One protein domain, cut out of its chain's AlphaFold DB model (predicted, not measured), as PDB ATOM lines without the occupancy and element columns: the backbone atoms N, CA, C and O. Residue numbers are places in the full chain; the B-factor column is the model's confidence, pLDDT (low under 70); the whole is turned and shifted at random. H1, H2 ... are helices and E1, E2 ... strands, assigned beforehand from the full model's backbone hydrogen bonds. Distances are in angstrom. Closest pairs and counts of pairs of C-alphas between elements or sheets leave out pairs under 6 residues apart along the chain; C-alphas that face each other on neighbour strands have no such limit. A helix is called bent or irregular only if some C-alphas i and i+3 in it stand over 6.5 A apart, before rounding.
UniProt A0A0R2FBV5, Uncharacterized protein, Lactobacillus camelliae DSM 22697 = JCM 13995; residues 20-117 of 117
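AT A GLANCE: This is residues 20 to 117 of the 117 residues of an uncharacterized protein of Lactobacillus camelliae DSM 22697 = JCM 13995 (UniProt A0A0R2FBV5). One very long, nearly straight helix, H1, sticks out as an arm over its residues 20 to 40, and its last part, the arm H1b, packs on a small, twisted sheet of five strands. The strands E3, E1 and E4 make most of the contact with H1b, while the hairpin of E2 and E3 reaches away from it at the bend of E3. The printed part has 98 residues, with one named helix followed by the five strands E1 to E5, in a branched, antiparallel sheet; the class is mixed, helices and strands. The whole is only just extended, close to loose, with a radius of gyration of the C-alphas of 19.3 A, and it spans 70 by 31 by 18 A, the free arm making the length.

IN THESE COORDINATES: H1 holds residues 20 to 62 and by its hydrogen bonds was assigned as one helix, but it is bent: C-alphas 47 and 50 are 6.9 A apart. Its arm H1a, residues 20 to 47, is 41.3 A long and begins with C-alpha 20 at (275.911, 219.059, 322.627). Its arm H1b, residues 50 to 62, is 18.4 A long and begins with C-alpha 50 at (233.566, 209.633, 325.455). E1 is residues 68 to 73, 14.1 A, and E2 is residues 78 to 82, 12.1 A. E3, residues 85 to 96, is the longest strand at 31.2 A and bends by 61 degrees at residue 88. E4 is residues 99 to 106, 22.7 A. E5 is residues 111 to 116, 14.1 A, and ends with C-alpha 116 at (212.167, 206.355, 335.787).

HOW THE PARTS SIT: H1a and H1b stand at a shallow tilt of 23 degrees. H1b is on the sheet; its closest C-alphas to E1 are those of Phe 55 and Ile 73, 6.5 A, and to E3 those of Pro 51 and Tyr 90, 6.7 A. H1a is not on the sheet. E3 has three neighbours: E1, beside residues 91 to 96, and E2, beside residues 85 to 89, lie on one side of it, and E4 on the other side. E1 and E2 are apart. Across the antiparallel neighbours E1 and E3, N 72 and O 93 are within hydrogen-bond range at 2.8 A. E2 to E5 form a meander, each strand the antiparallel neighbour of the one before. Within hydrogen-bond range are N 80 and O 87 of the hairpin E2 and E3, 2.9 A, N 92 and O 103 of the hairpin E3 and E4, 2.9 A, and N 102 and O 115 of the hairpin E4 and E5, 2.8 A. Every O i to N i+4 pair is within range in H1b, and 23 of 24 in H1a.

THE WHOLE: The C-alphas of Lys 20 and Ser 98, the two farthest apart, are 70.2 A apart. Without residues 20 to 40, which stand free, the body spans 35 by 28 by 18 A. The printed part has no cut, and the five links between named elements are tight. The mean pLDDT of the printed part is 86.5; residues 20 to 33 are under 70.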
ATOM      1  N   LYS A  20     276.476 220.150 321.809       47.91
ATOM      2  CA  LYS A  20     275.911 219.059 322.627       47.91
ATOM      3  C   LYS A  20     274.836 219.542 323.609       47.91
ATOM      4  O   LYS A  20     273.947 218.776 323.957       47.91
ATOM      5  N   THR A  21     274.870 220.814 324.006       54.69
ATOM      6  CA  THR A  21     273.952 221.401 324.999       54.69
ATOM      7  C   THR A  21     272.591 221.776 324.404       54.69
ATOM      8  O   THR A  21     271.562 221.631 325.056       54.69
ATOM      9  N   THR A  22     272.558 222.194 323.138       50.81
ATOM     10  CA  THR A  22     271.330 222.558 322.411       50.81
ATOM     11  C   THR A  22     270.464 221.347 322.069       50.81
ATOM     12  O   THR A  22     269.242 221.441 322.122       50.81
ATOM     13  N   ALA A  23     271.077 220.194 321.785       52.16
ATOM     14  CA  ALA A  23     270.350 218.948 321.536       52.16
ATOM     15  C   ALA A  23     269.624 218.439 322.796       52.16
ATOM     16  O   ALA A  23     268.480 217.997 322.716       52.16
ATOM     17  N   LEU A  24     270.253 218.578 323.968       52.09
ATOM     18  CA  LEU A  24     269.658 218.222 325.259       52.09
ATOM     19  C   LEU A  24     268.468 219.131 325.608       52.09
ATOM     20  O   LEU A  24     267.401 218.629 325.953       52.09
ATOM     21  N   ALA A  25     268.588 220.449 325.420       51.22
ATOM     22  CA  ALA A  25     267.481 221.382 325.654       51.22
ATOM     23  C   ALA A  25     266.297 221.162 324.689       51.22
ATOM     24  O   ALA A  25     265.146 221.165 325.121       51.22
ATOM     25  N   ALA A  26     266.563 220.901 323.404       53.91
ATOM     26  CA  ALA A  26     265.518 220.581 322.431       53.91
ATOM     27  C   ALA A  26     264.809 219.252 322.750       53.91
ATOM     28  O   ALA A  26     263.590 219.162 322.614       53.91
ATOM     29  N   SER A  27     265.542 218.240 323.234       55.91
ATOM     30  CA  SER A  27     264.946 216.963 323.649       55.91
ATOM     31  C   SER A  27     264.050 217.097 324.889       55.91
ATOM     32  O   SER A  27     262.969 216.517 324.920       55.91
ATOM     33  N   VAL A  28     264.429 217.926 325.869       57.72
ATOM     34  CA  VAL A  28     263.623 218.165 327.080       57.72
ATOM     35  C   VAL A  28     262.369 218.997 326.773       57.72
ATOM     36  O   VAL A  28     261.295 218.684 327.284       57.72
ATOM     37  N   LEU A  29     262.468 220.006 325.898       57.56
ATOM     38  CA  LEU A  29     261.317 220.812 325.459       57.56
ATOM     39  C   LEU A  29     260.359 220.033 324.534       57.56
ATOM     40  O   LEU A  29     259.144 220.217 324.593       57.56
ATOM     41  N   GLY A  30     260.885 219.131 323.702       61.81
ATOM     42  CA  GLY A  30     260.071 218.229 322.879       61.81
ATOM     43  C   GLY A  30     259.305 217.194 323.708       61.81
ATOM     44  O   GLY A  30     258.141 216.909 323.432       61.81
ATOM     45  N   LEU A  31     259.918 216.664 324.770       63.12
ATOM     46  CA  LEU A  31     259.265 215.707 325.669       63.12
ATOM     47  C   LEU A  31     258.197 216.365 326.554       63.12
ATOM     48  O   LEU A  31     257.135 215.779 326.760       63.12
ATOM     49  N   SER A  32     258.435 217.582 327.054       64.38
ATOM     50  CA  SER A  32     257.464 218.286 327.904       64.38
ATOM     51  C   SER A  32     256.224 218.735 327.130       64.38
ATOM     52  O   SER A  32     255.104 218.600 327.625       64.38
ATOM     53  N   THR A  33     256.397 219.193 325.888       63.31
ATOM     54  CA  THR A  33     255.272 219.526 325.000       63.31
ATOM     55  C   THR A  33     254.451 218.290 324.635       63.31
ATOM     56  O   THR A  33     253.221 218.351 324.661       63.31
ATOM     57  N   LEU A  34     255.094 217.141 324.398       70.62
ATOM     58  CA  LEU A  34     254.400 215.872 324.160       70.62
ATOM     59  C   LEU A  34     253.630 215.382 325.402       70.62
ATOM     60  O   LEU A  34     252.489 214.930 325.287       70.62
ATOM     61  N   ALA A  35     254.213 215.508 326.597       72.38
ATOM     62  CA  ALA A  35     253.556 215.151 327.857       72.38
ATOM     63  C   ALA A  35     252.332 216.043 328.151       72.38
ATOM     64  O   ALA A  35     251.269 215.554 328.545       72.38
ATOM     65  N   ALA A  36     252.438 217.351 327.903       76.94
ATOM     66  CA  ALA A  36     251.311 218.269 328.050       76.94
ATOM     67  C   ALA A  36     250.198 217.971 327.030       76.94
ATOM     68  O   ALA A  36     249.021 217.916 327.393       76.94
ATOM     69  N   ALA A  37     250.563 217.714 325.769       81.12
ATOM     70  CA  ALA A  37     249.608 217.382 324.716       81.12
ATOM     71  C   ALA A  37     248.855 216.076 325.009       81.12
ATOM     72  O   ALA A  37     247.633 216.028 324.887       81.12
ATOM     73  N   THR A  38     249.559 215.029 325.445       84.69
ATOM     74  CA  THR A  38     248.937 213.743 325.809       84.69
ATOM     75  C   THR A  38     247.993 213.882 327.001       84.69
ATOM     76  O   THR A  38     246.877 213.369 326.948       84.69
ATOM     77  N   THR A  39     248.380 214.640 328.029       88.56
ATOM     78  CA  THR A  39     247.517 214.920 329.190       88.56
ATOM     79  C   THR A  39     246.241 215.654 328.775       88.56
ATOM     80  O   THR A  39     245.140 215.263 329.166       88.56
ATOM     81  N   TYR A  40     246.369 216.680 327.929       91.62
ATOM     82  CA  TYR A  40     245.226 217.426 327.409       91.62
ATOM     83  C   TYR A  40     244.296 216.544 326.567       91.62
ATOM     84  O   TYR A  40     243.082 216.559 326.768       91.62
ATOM     85  N   LEU A  41     244.849 215.742 325.652       92.75
ATOM     86  CA  LEU A  41     244.064 214.836 324.812       92.75
ATOM     87  C   LEU A  41     243.335 213.781 325.644       92.75
ATOM     88  O   LEU A  41     242.161 213.517 325.387       92.75
ATOM     89  N   ASN A  42     243.993 213.229 326.666       92.44
ATOM     90  CA  ASN A  42     243.366 212.295 327.593       92.44
ATOM     91  C   ASN A  42     242.200 212.964 328.336       92.44
ATOM     92  O   ASN A  42     241.098 212.420 328.369       92.44
ATOM     93  N   HIS A  43     242.395 214.181 328.851       94.19
ATOM     94  CA  HIS A  43     241.324 214.934 329.503       94.19
ATOM     95  C   HIS A  43     240.145 215.204 328.552       94.19
ATOM     96  O   HIS A  43     238.993 214.964 328.900       94.19
ATOM     97  N   VAL A  44     240.404 215.657 327.322       96.25
ATOM     98  CA  VAL A  44     239.345 215.874 326.319       96.25
ATOM     99  C   VAL A  44     238.612 214.574 325.994       96.25
ATOM    100  O   VAL A  44     237.389 214.583 325.840       96.25
ATOM    101  N   TYR A  45     239.327 213.454 325.907       96.31
ATOM    102  CA  TYR A  45     238.712 212.159 325.656       96.31
ATOM    103  C   TYR A  45     237.720 211.784 326.762       96.31
ATOM    104  O   TYR A  45     236.543 211.568 326.462       96.31
ATOM    105  N   TRP A  46     238.166 211.780 328.021       96.25
ATOM    106  CA  TRP A  46     237.351 211.356 329.163       96.25
ATOM    107  C   TRP A  46     236.248 212.346 329.530       96.25
ATOM    108  O   TRP A  46     235.171 211.920 329.934       96.25
ATOM    109  N   HIS A  47     236.468 213.646 329.339       96.62
ATOM    110  CA  HIS A  47     235.515 214.669 329.777       96.62
ATOM    111  C   HIS A  47     234.698 215.294 328.650       96.62
ATOM    112  O   HIS A  47     233.873 216.161 328.901       96.62
ATOM    113  N   LYS A  48     234.912 214.924 327.384       96.06
ATOM    114  CA  LYS A  48     234.102 215.456 326.274       96.06
ATOM    115  C   LYS A  48     233.756 214.385 325.261       96.06
ATOM    116  O   LYS A  48     232.581 214.182 324.963       96.06
ATOM    117  N   THR A  49     234.750 213.705 324.705       97.06
ATOM    118  CA  THR A  49     234.521 212.816 323.558       97.06
ATOM    119  C   THR A  49     233.734 211.570 323.950       97.06
ATOM    120  O   THR A  49     232.725 211.251 323.317       97.06
ATOM    121  N   LEU A  50     234.180 210.869 324.992       97.00
ATOM    122  CA  LEU A  50     233.566 209.633 325.455       97.00
ATOM    123  C   LEU A  50     232.127 209.831 325.967       97.00
ATOM    124  O   LEU A  50     231.248 209.160 325.415       97.00
ATOM    125  N   PRO A  51     231.828 210.750 326.911       97.56
ATOM    126  CA  PRO A  51     230.463 210.931 327.411       97.56
ATOM    127  C   PRO A  51     229.481 211.297 326.293       97.56
ATOM    128  O   PRO A  51     228.430 210.676 326.165       97.56
ATOM    129  N   ASN A  52     229.846 212.206 325.383       97.75
ATOM    130  CA  ASN A  52     228.976 212.560 324.254       97.75
ATOM    131  C   ASN A  52     228.704 211.371 323.317       97.75
ATOM    132  O   ASN A  52     227.595 211.219 322.799       97.75
ATOM    133  N   ARG A  53     229.705 210.513 323.084       97.69
ATOM    134  CA  ARG A  53     229.537 209.293 322.281       97.69
ATOM    135  C   ARG A  53     228.589 208.306 322.963       97.69
ATOM    136  O   ARG A  53     227.737 207.730 322.286       97.69
ATOM    137  N   LEU A  54     228.741 208.113 324.273       96.94
ATOM    138  CA  LEU A  54     227.886 207.235 325.070       96.94
ATOM    139  C   LEU A  54     226.452 207.763 325.125       96.94
ATOM    140  O   LEU A  54     225.527 207.006 324.855       96.94
ATOM    141  N   PHE A  55     226.261 209.065 325.339       96.94
ATOM    142  CA  PHE A  55     224.935 209.676 325.358       96.94
ATOM    143  C   PHE A  55     224.176 209.456 324.046       96.94
ATOM    144  O   PHE A  55     223.048 208.975 324.056       96.94
ATOM    145  N   LYS A  56     224.825 209.678 322.894       95.38
ATOM    146  CA  LYS A  56     224.232 209.381 321.575       95.38
ATOM    147  C   LYS A  56     223.880 207.904 321.388       95.38
ATOM    148  O   LYS A  56     222.988 207.570 320.611       95.38
ATOM    149  N   ARG A  57     224.612 206.991 322.029       94.31
ATOM    150  CA  ARG A  57     224.285 205.560 322.008       94.31
ATOM    151  C   ARG A  57     223.035 205.284 322.842       94.31
ATOM    152  O   ARG A  57     222.100 204.714 322.296       94.31
ATOM    153  N   VAL A  58     222.996 205.773 324.081       92.88
ATOM    154  CA  VAL A  58     221.834 205.660 324.977       92.88
ATOM    155  C   VAL A  58     220.581 206.231 324.312       92.88
ATOM    156  O   VAL A  58     219.548 205.573 324.272       92.88
ATOM    157  N   GLN A  59     220.684 207.411 323.694       92.88
ATOM    158  CA  GLN A  59     219.571 208.009 322.960       92.88
ATOM    159  C   GLN A  59     219.074 207.111 321.822       92.88
ATOM    160  O   GLN A  59     217.874 206.953 321.648       92.88
ATOM    161  N   ARG A  60     219.966 206.484 321.047       90.31
ATOM    162  CA  ARG A  60     219.546 205.567 319.973       90.31
ATOM    163  C   ARG A  60     218.871 204.305 320.507       90.31
ATOM    164  O   ARG A  60     217.906 203.853 319.906       90.31
ATOM    165  N   GLU A  61     219.363 203.760 321.616       87.19
ATOM    166  CA  GLU A  61     218.785 202.567 322.248       87.19
ATOM    167  C   GLU A  61     217.395 202.863 322.845       87.19
ATOM    168  O   GLU A  61     216.488 202.043 322.726       87.19
ATOM    169  N   LEU A  62     217.192 204.061 323.403       83.06
ATOM    170  CA  LEU A  62     215.924 204.483 324.017       83.06
ATOM    171  C   LEU A  62     214.940 205.164 323.050       83.06
ATOM    172  O   LEU A  62     213.761 205.299 323.378       83.06
ATOM    173  N   ALA A  63     215.386 205.557 321.854       76.88
ATOM    174  CA  ALA A  63     214.519 206.132 320.823       76.88
ATOM    175  C   ALA A  63     213.570 205.101 320.188       76.88
ATOM    176  O   ALA A  63     212.547 205.481 319.626       76.88
ATOM    177  N   ALA A  64     213.893 203.804 320.261       70.44
ATOM    178  CA  ALA A  64     213.063 202.747 319.685       70.44
ATOM    179  C   ALA A  64     211.647 202.666 320.308       70.44
ATOM    180  O   ALA A  64     210.686 202.552 319.550       70.44
ATOM    181  N   PRO A  65     211.476 202.756 321.643       74.00
ATOM    182  CA  PRO A  65     210.146 202.764 322.264       74.00
ATOM    183  C   PRO A  65     209.478 204.148 322.383       74.00
ATOM    184  O   PRO A  65     208.279 204.200 322.645       74.00
ATOM    185  N   SER A  66     210.206 205.267 322.252       76.38
ATOM    186  CA  SER A  66     209.650 206.609 322.514       76.38
ATOM    187  C   SER A  66     210.472 207.740 321.887       76.38
ATOM    188  O   SER A  66     211.694 207.653 321.792       76.38
ATOM    189  N   THR A  67     209.820 208.840 321.499       89.19
ATOM    190  CA  THR A  67     210.520 210.019 320.966       89.19
ATOM    191  C   THR A  67     211.264 210.739 322.087       89.19
ATOM    192  O   THR A  67     210.661 211.144 323.083       89.19
ATOM    193  N   ILE A  68     212.569 210.943 321.907       91.50
ATOM    194  CA  ILE A  68     213.409 211.714 322.831       91.50
ATOM    195  C   ILE A  68     213.216 213.205 322.566       91.50
ATOM    196  O   ILE A  68     213.413 213.674 321.447       91.50
ATOM    197  N   THR A  69     212.860 213.950 323.608       93.00
ATOM    198  CA  THR A  69     212.635 215.404 323.554       93.00
ATOM    199  C   THR A  69     213.773 216.198 324.190       93.00
ATOM    200  O   THR A  69     213.925 217.384 323.909       93.00
ATOM    201  N   GLY A  70     214.611 215.557 325.010       93.31
ATOM    202  CA  GLY A  70     215.769 216.193 325.629       93.31
ATOM    203  C   GLY A  70     216.630 215.217 326.420       93.31
ATOM    204  O   GLY A  70     216.332 214.026 326.516       93.31
ATOM    205  N   GLY A  71     217.718 215.720 326.993       95.00
ATOM    206  CA  GLY A  71     218.547 214.958 327.917       95.00
ATOM    207  C   GLY A  71     219.893 215.619 328.189       95.00
ATOM    208  O   GLY A  71     220.243 216.632 327.586       95.00
ATOM    209  N   TRP A  72     220.632 215.025 329.112       96.88
ATOM    210  CA  TRP A  72     221.920 215.497 329.590       96.88
ATOM    211  C   TRP A  72     222.799 214.306 329.977       96.88
ATOM    212  O   TRP A  72     222.310 213.206 330.240       96.88
ATOM    213  N   ILE A  73     224.107 214.531 330.023       97.75
ATOM    214  CA  ILE A  73     225.072 213.583 330.574       97.75
ATOM    215  C   ILE A  73     226.120 214.367 331.360       97.75
ATOM    216  O   ILE A  73     226.574 215.417 330.899       97.75
ATOM    217  N   ASP A  74     226.478 213.881 332.547       97.25
ATOM    218  CA  ASP A  74     227.622 214.399 333.284       97.25
ATOM    219  C   ASP A  74     228.892 214.067 332.497       97.25
ATOM    220  O   ASP A  74     229.074 212.963 331.982       97.25
ATOM    221  N   MET A  75     229.755 215.062 332.356       97.12
ATOM    222  CA  MET A  75     231.026 214.931 331.661       97.12
ATOM    223  C   MET A  75     232.147 214.465 332.590       97.12
ATOM    224  O   MET A  75     233.247 214.180 332.123       97.12
ATOM    225  N   ASN A  76     231.888 214.364 333.887       95.62
ATOM    226  CA  ASN A  76     232.825 213.812 334.846       95.62
ATOM    227  C   ASN A  76     232.534 212.322 335.045       95.62
ATOM    228  O   ASN A  76     231.415 211.967 335.415       95.62
ATOM    229  N   PRO A  77     233.511 211.441 334.769       94.94
ATOM    230  CA  PRO A  77     233.335 210.025 335.020       94.94
ATOM    231  C   PRO A  77     233.326 209.750 336.525       94.94
ATOM    232  O   PRO A  77     234.193 210.215 337.265       94.94
ATOM    233  N   ASP A  78     232.385 208.919 336.945       93.19
ATOM    234  CA  ASP A  78     232.382 208.261 338.242       93.19
ATOM    235  C   ASP A  78     233.005 206.865 338.109       93.19
ATOM    236  O   ASP A  78     233.063 206.284 337.023       93.19
ATOM    237  N   ALA A  79     233.444 206.287 339.222       90.31
ATOM    238  CA  ALA A  79     233.848 204.887 339.254       90.31
ATOM    239  C   ALA A  79     232.630 204.009 339.575       90.31
ATOM    240  O   ALA A  79     231.897 204.278 340.525       90.31
ATOM    241  N   SER A  80     232.401 202.949 338.800       87.88
ATOM    242  CA  SER A  80     231.327 201.982 339.064       87.88
ATOM    243  C   SER A  80     231.802 200.553 338.845       87.88
ATOM    244  O   SER A  80     232.627 200.272 337.973       87.88
ATOM    245  N   LEU A  81     231.279 199.634 339.656       88.06
ATOM    246  CA  LEU A  81     231.562 198.211 339.519       88.06
ATOM    247  C   LEU A  81     230.635 197.609 338.457       88.06
ATOM    248  O   LEU A  81     229.419 197.584 338.630       88.06
ATOM    249  N   VAL A  82     231.209 197.106 337.369       87.38
ATOM    250  CA  VAL A  82     230.482 196.509 336.244       87.38
ATOM    251  C   VAL A  82     231.100 195.152 335.944       87.38
ATOM    252  O   VAL A  82     232.286 195.060 335.633       87.38
ATOM    253  N   ASP A  83     230.309 194.086 336.067       87.69
ATOM    254  CA  ASP A  83     230.757 192.698 335.865       87.69
ATOM    255  C   ASP A  83     232.020 192.350 336.680       87.69
ATOM    256  O   ASP A  83     232.952 191.707 336.198       87.69
ATOM    257  N   GLY A  84     232.071 192.835 337.927       87.31
ATOM    258  CA  GLY A  84     233.190 192.619 338.850       87.31
ATOM    259  C   GLY A  84     234.442 193.453 338.561       87.31
ATOM    260  O   GLY A  84     235.449 193.282 339.245       87.31
ATOM    261  N   LYS A  85     234.405 194.364 337.580       89.56
ATOM    262  CA  LYS A  85     235.510 195.276 337.255       89.56
ATOM    263  C   LYS A  85     235.149 196.710 337.603       89.56
ATOM    264  O   LYS A  85     234.028 197.147 337.360       89.56
ATOM    265  N   LEU A  86     236.114 197.446 338.147       90.69
ATOM    266  CA  LEU A  86     235.976 198.883 338.333       90.69
ATOM    267  C   LEU A  86     236.188 199.567 336.982       90.69
ATOM    268  O   LEU A  86     237.273 199.469 336.411       90.69
ATOM    269  N   LEU A  87     235.148 200.220 336.473       94.25
ATOM    270  CA  LEU A  87     235.160 200.929 335.196       94.25
ATOM    271  C   LEU A  87     234.724 202.379 335.399       94.25
ATOM    272  O   LEU A  87     234.002 202.689 336.352       94.25
ATOM    273  N   ALA A  88     235.130 203.257 334.483       94.88
ATOM    274  CA  ALA A  88     234.542 204.585 334.416       94.88
ATOM    275  C   ALA A  88     233.084 204.481 333.948       94.88
ATOM    276  O   ALA A  88     232.744 203.712 333.040       94.88
ATOM    277  N   SER A  89     232.223 205.282 334.554       96.69
ATOM    278  CA  SER A  89     230.806 205.370 334.239       96.69
ATOM    279  C   SER A  89     230.350 206.815 334.244       96.69
ATOM    280  O   SER A  89     230.938 207.671 334.892       96.69
ATOM    281  N   TYR A  90     229.286 207.083 333.503       97.81
ATOM    282  CA  TYR A  90     228.715 208.410 333.357       97.81
ATOM    283  C   TYR A  90     227.245 208.362 333.718       97.81
ATOM    284  O   TYR A  90     226.513 207.477 333.261       97.81
ATOM    285  N   ARG A  91     226.820 209.335 334.517       97.00
ATOM    286  CA  ARG A  91     225.416 209.554 334.846       97.00
ATOM    287  C   ARG A  91     224.796 210.506 333.843       97.00
ATOM    288  O   ARG A  91     225.454 211.415 333.342       97.00
ATOM    289  N   GLY A  92     223.522 210.316 333.562       96.81
ATOM    290  CA  GLY A  92     222.780 211.216 332.702       96.81
ATOM    291  C   GLY A  92     221.286 211.074 332.879       96.81
ATOM    292  O   GLY A  92     220.796 210.264 333.669       96.81
ATOM    293  N   GLY A  93     220.563 211.868 332.105       96.56
ATOM    294  CA  GLY A  93     219.119 211.821 332.034       96.56
ATOM    295  C   GLY A  93     218.637 211.966 330.603       96.56
ATOM    296  O   GLY A  93     219.250 212.651 329.784       96.56
ATOM    297  N   VAL A  94     217.524 211.321 330.290       95.19
ATOM    298  CA  VAL A  94     216.825 211.490 329.019       95.19
ATOM    299  C   VAL A  94     215.355 211.752 329.296       95.19
ATOM    300  O   VAL A  94     214.735 211.089 330.125       95.19
ATOM    301  N   THR A  95     214.797 212.729 328.594       94.69
ATOM    302  CA  THR A  95     213.363 212.996 328.604       94.69
ATOM    303  C   THR A  95     212.779 212.479 327.305       94.69
ATOM    304  O   THR A  95     213.264 212.773 326.209       94.69
ATOM    305  N   THR A  96     211.738 211.676 327.446       91.88
ATOM    306  CA  THR A  96     210.978 211.083 326.352       91.88
ATOM    307  C   THR A  96     209.533 211.555 326.433       91.88
ATOM    308  O   THR A  96     209.095 212.081 327.458       91.88
ATOM    309  N   THR A  97     208.750 211.307 325.389       90.38
ATOM    310  CA  THR A  97     207.291 211.502 325.433       90.38
ATOM    311  C   THR A  97     206.598 210.646 326.496       90.38
ATOM    312  O   THR A  97     205.499 210.982 326.930       90.38
ATOM    313  N   SER A  98     207.227 209.555 326.935       86.69
ATOM    314  CA  SER A  98     206.691 208.636 327.939       86.69
ATOM    315  C   SER A  98     207.138 208.967 329.367       86.69
ATOM    316  O   SER A  98     206.607 208.390 330.312       86.69
ATOM    317  N   GLY A  99     208.092 209.878 329.557       90.31
ATOM    318  CA  GLY A  99     208.614 210.253 330.872       90.31
ATOM    319  C   GLY A  99     210.112 210.536 330.869       90.31
ATOM    320  O   GLY A  99     210.773 210.477 329.828       90.31
ATOM    321  N   THR A 100     210.642 210.835 332.052       92.81
ATOM    322  CA  THR A 100     212.067 211.108 332.260       92.81
ATOM    323  C   THR A 100     212.737 209.904 332.903       92.81
ATOM    324  O   THR A 100     212.196 209.294 333.824       92.81
ATOM    325  N   PHE A 101     213.925 209.574 332.412       93.62
ATOM    326  CA  PHE A 101     214.737 208.483 332.923       93.62
ATOM    327  C   PHE A 101     216.115 209.001 333.302       93.62
ATOM    328  O   PHE A 101     216.727 209.747 332.535       93.62
ATOM    329  N   HIS A 102     216.622 208.571 334.450       96.19
ATOM    330  CA  HIS A 102     218.037 208.646 334.775       96.19
ATOM    331  C   HIS A 102     218.729 207.358 334.355       96.19
ATOM    332  O   HIS A 102     218.170 206.272 334.478       96.19
ATOM    333  N   PHE A 103     219.956 207.480 333.863       95.00
ATOM    334  CA  PHE A 103     220.767 206.331 333.495       95.00
ATOM    335  C   PHE A 103     222.194 206.474 334.008       95.00
ATOM    336  O   PHE A 103     222.723 207.578 334.149       95.00
ATOM    337  N   THR A 104     222.831 205.326 334.202       96.44
ATOM    338  CA  THR A 104     224.282 205.215 334.351       96.44
ATOM    339  C   THR A 104     224.807 204.334 333.230       96.44
ATOM    340  O   THR A 104     224.297 203.234 333.017       96.44
ATOM    341  N   VAL A 105     225.821 204.792 332.497       96.69
ATOM    342  CA  VAL A 105     226.426 204.052 331.380       96.69
ATOM    343  C   VAL A 105     227.929 203.917 331.587       96.69
ATOM    344  O   VAL A 105     228.622 204.894 331.856       96.69
ATOM    345  N   ALA A 106     228.450 202.698 331.477       96.75
ATOM    346  CA  ALA A 106     229.878 202.423 331.591       96.75
ATOM    347  C   ALA A 106     230.656 202.863 330.342       96.75
ATOM    348  O   ALA A 106     230.087 202.997 329.259       96.75
ATOM    349  N   GLU A 107     231.977 203.006 330.458       95.31
ATOM    350  CA  GLU A 107     232.885 203.317 329.341       95.31
ATOM    351  C   GLU A 107     232.783 202.316 328.175       95.31
ATOM    352  O   GLU A 107     233.002 202.668 327.013       95.31
ATOM    353  N   THR A 108     232.369 201.079 328.470       94.38
ATOM    354  CA  THR A 108     232.092 200.010 327.497       94.38
ATOM    355  C   THR A 108     230.806 200.249 326.697       94.38
ATOM    356  O   THR A 108     230.557 199.602 325.677       94.38
ATOM    357  N   GLY A 109     229.970 201.183 327.148       92.38
ATOM    358  CA  GLY A 109     228.628 201.432 326.645       92.38
ATOM    359  C   GLY A 109     227.570 200.482 327.189       92.38
ATOM    360  O   GLY A 109     226.455 200.499 326.679       92.38
ATOM    361  N   LYS A 110     227.893 199.666 328.199       92.75
ATOM    362  CA  LYS A 110     226.891 198.895 328.938       92.75
ATOM    363  C   LYS A 110     226.073 199.839 329.817       92.75
ATOM    364  O   LYS A 110     226.645 200.613 330.588       92.75
ATOM    365  N   LEU A 111     224.751 199.756 329.714       92.38
ATOM    366  CA  LEU A 111     223.851 200.433 330.637       92.38
ATOM    367  C   LEU A 111     223.903 199.722 331.998       92.38
ATOM    368  O   LEU A 111     223.696 198.511 332.072       92.38
ATOM    369  N   VAL A 112     224.234 200.462 333.050       92.56
ATOM    370  CA  VAL A 112     224.348 199.952 334.425       92.56
ATOM    371  C   VAL A 112     223.018 200.113 335.152       92.56
ATOM    372  O   VAL A 112     222.549 199.169 335.778       92.56
ATOM    373  N   THR A 113     222.393 201.286 335.031       93.06
ATOM    374  CA  THR A 113     221.067 201.575 335.599       93.06
ATOM    375  C   THR A 113     220.207 202.353 334.608       93.06
ATOM    376  O   THR A 113     220.738 203.091 333.771       93.06
ATOM    377  N   LEU A 114     218.886 202.176 334.710       93.19
ATOM    378  CA  LEU A 114     217.867 202.960 334.013       93.19
ATOM    379  C   LEU A 114     216.631 203.072 334.900       93.19
ATOM    380  O   LEU A 114     215.842 202.134 334.987       93.19
ATOM    381  N   ASP A 115     216.458 204.232 335.514       93.88
ATOM    382  CA  ASP A 115     215.417 204.461 336.507       93.88
ATOM    383  C   ASP A 115     214.490 205.576 336.032       93.88
ATOM    384  O   ASP A 115     214.941 206.628 335.576       93.88
ATOM    385  N   ARG A 116     213.178 205.345 336.117       90.56
ATOM    386  CA  ARG A 116     212.167 206.355 335.787       90.56
ATOM    387  C   ARG A 116     211.944 207.288 336.978       90.56
ATOM    388  O   ARG A 116     211.926 206.822 338.116       90.56
ATOM    389  N   ILE A 117     211.737 208.571 336.689       87.00
ATOM    390  CA  ILE A 117     211.404 209.630 337.658       87.00
ATOM    391  C   ILE A 117     209.967 210.084 337.443       87.00
ATOM    392  O   ILE A 117     209.563 210.193 336.258       87.00
TER     393      ILE A 117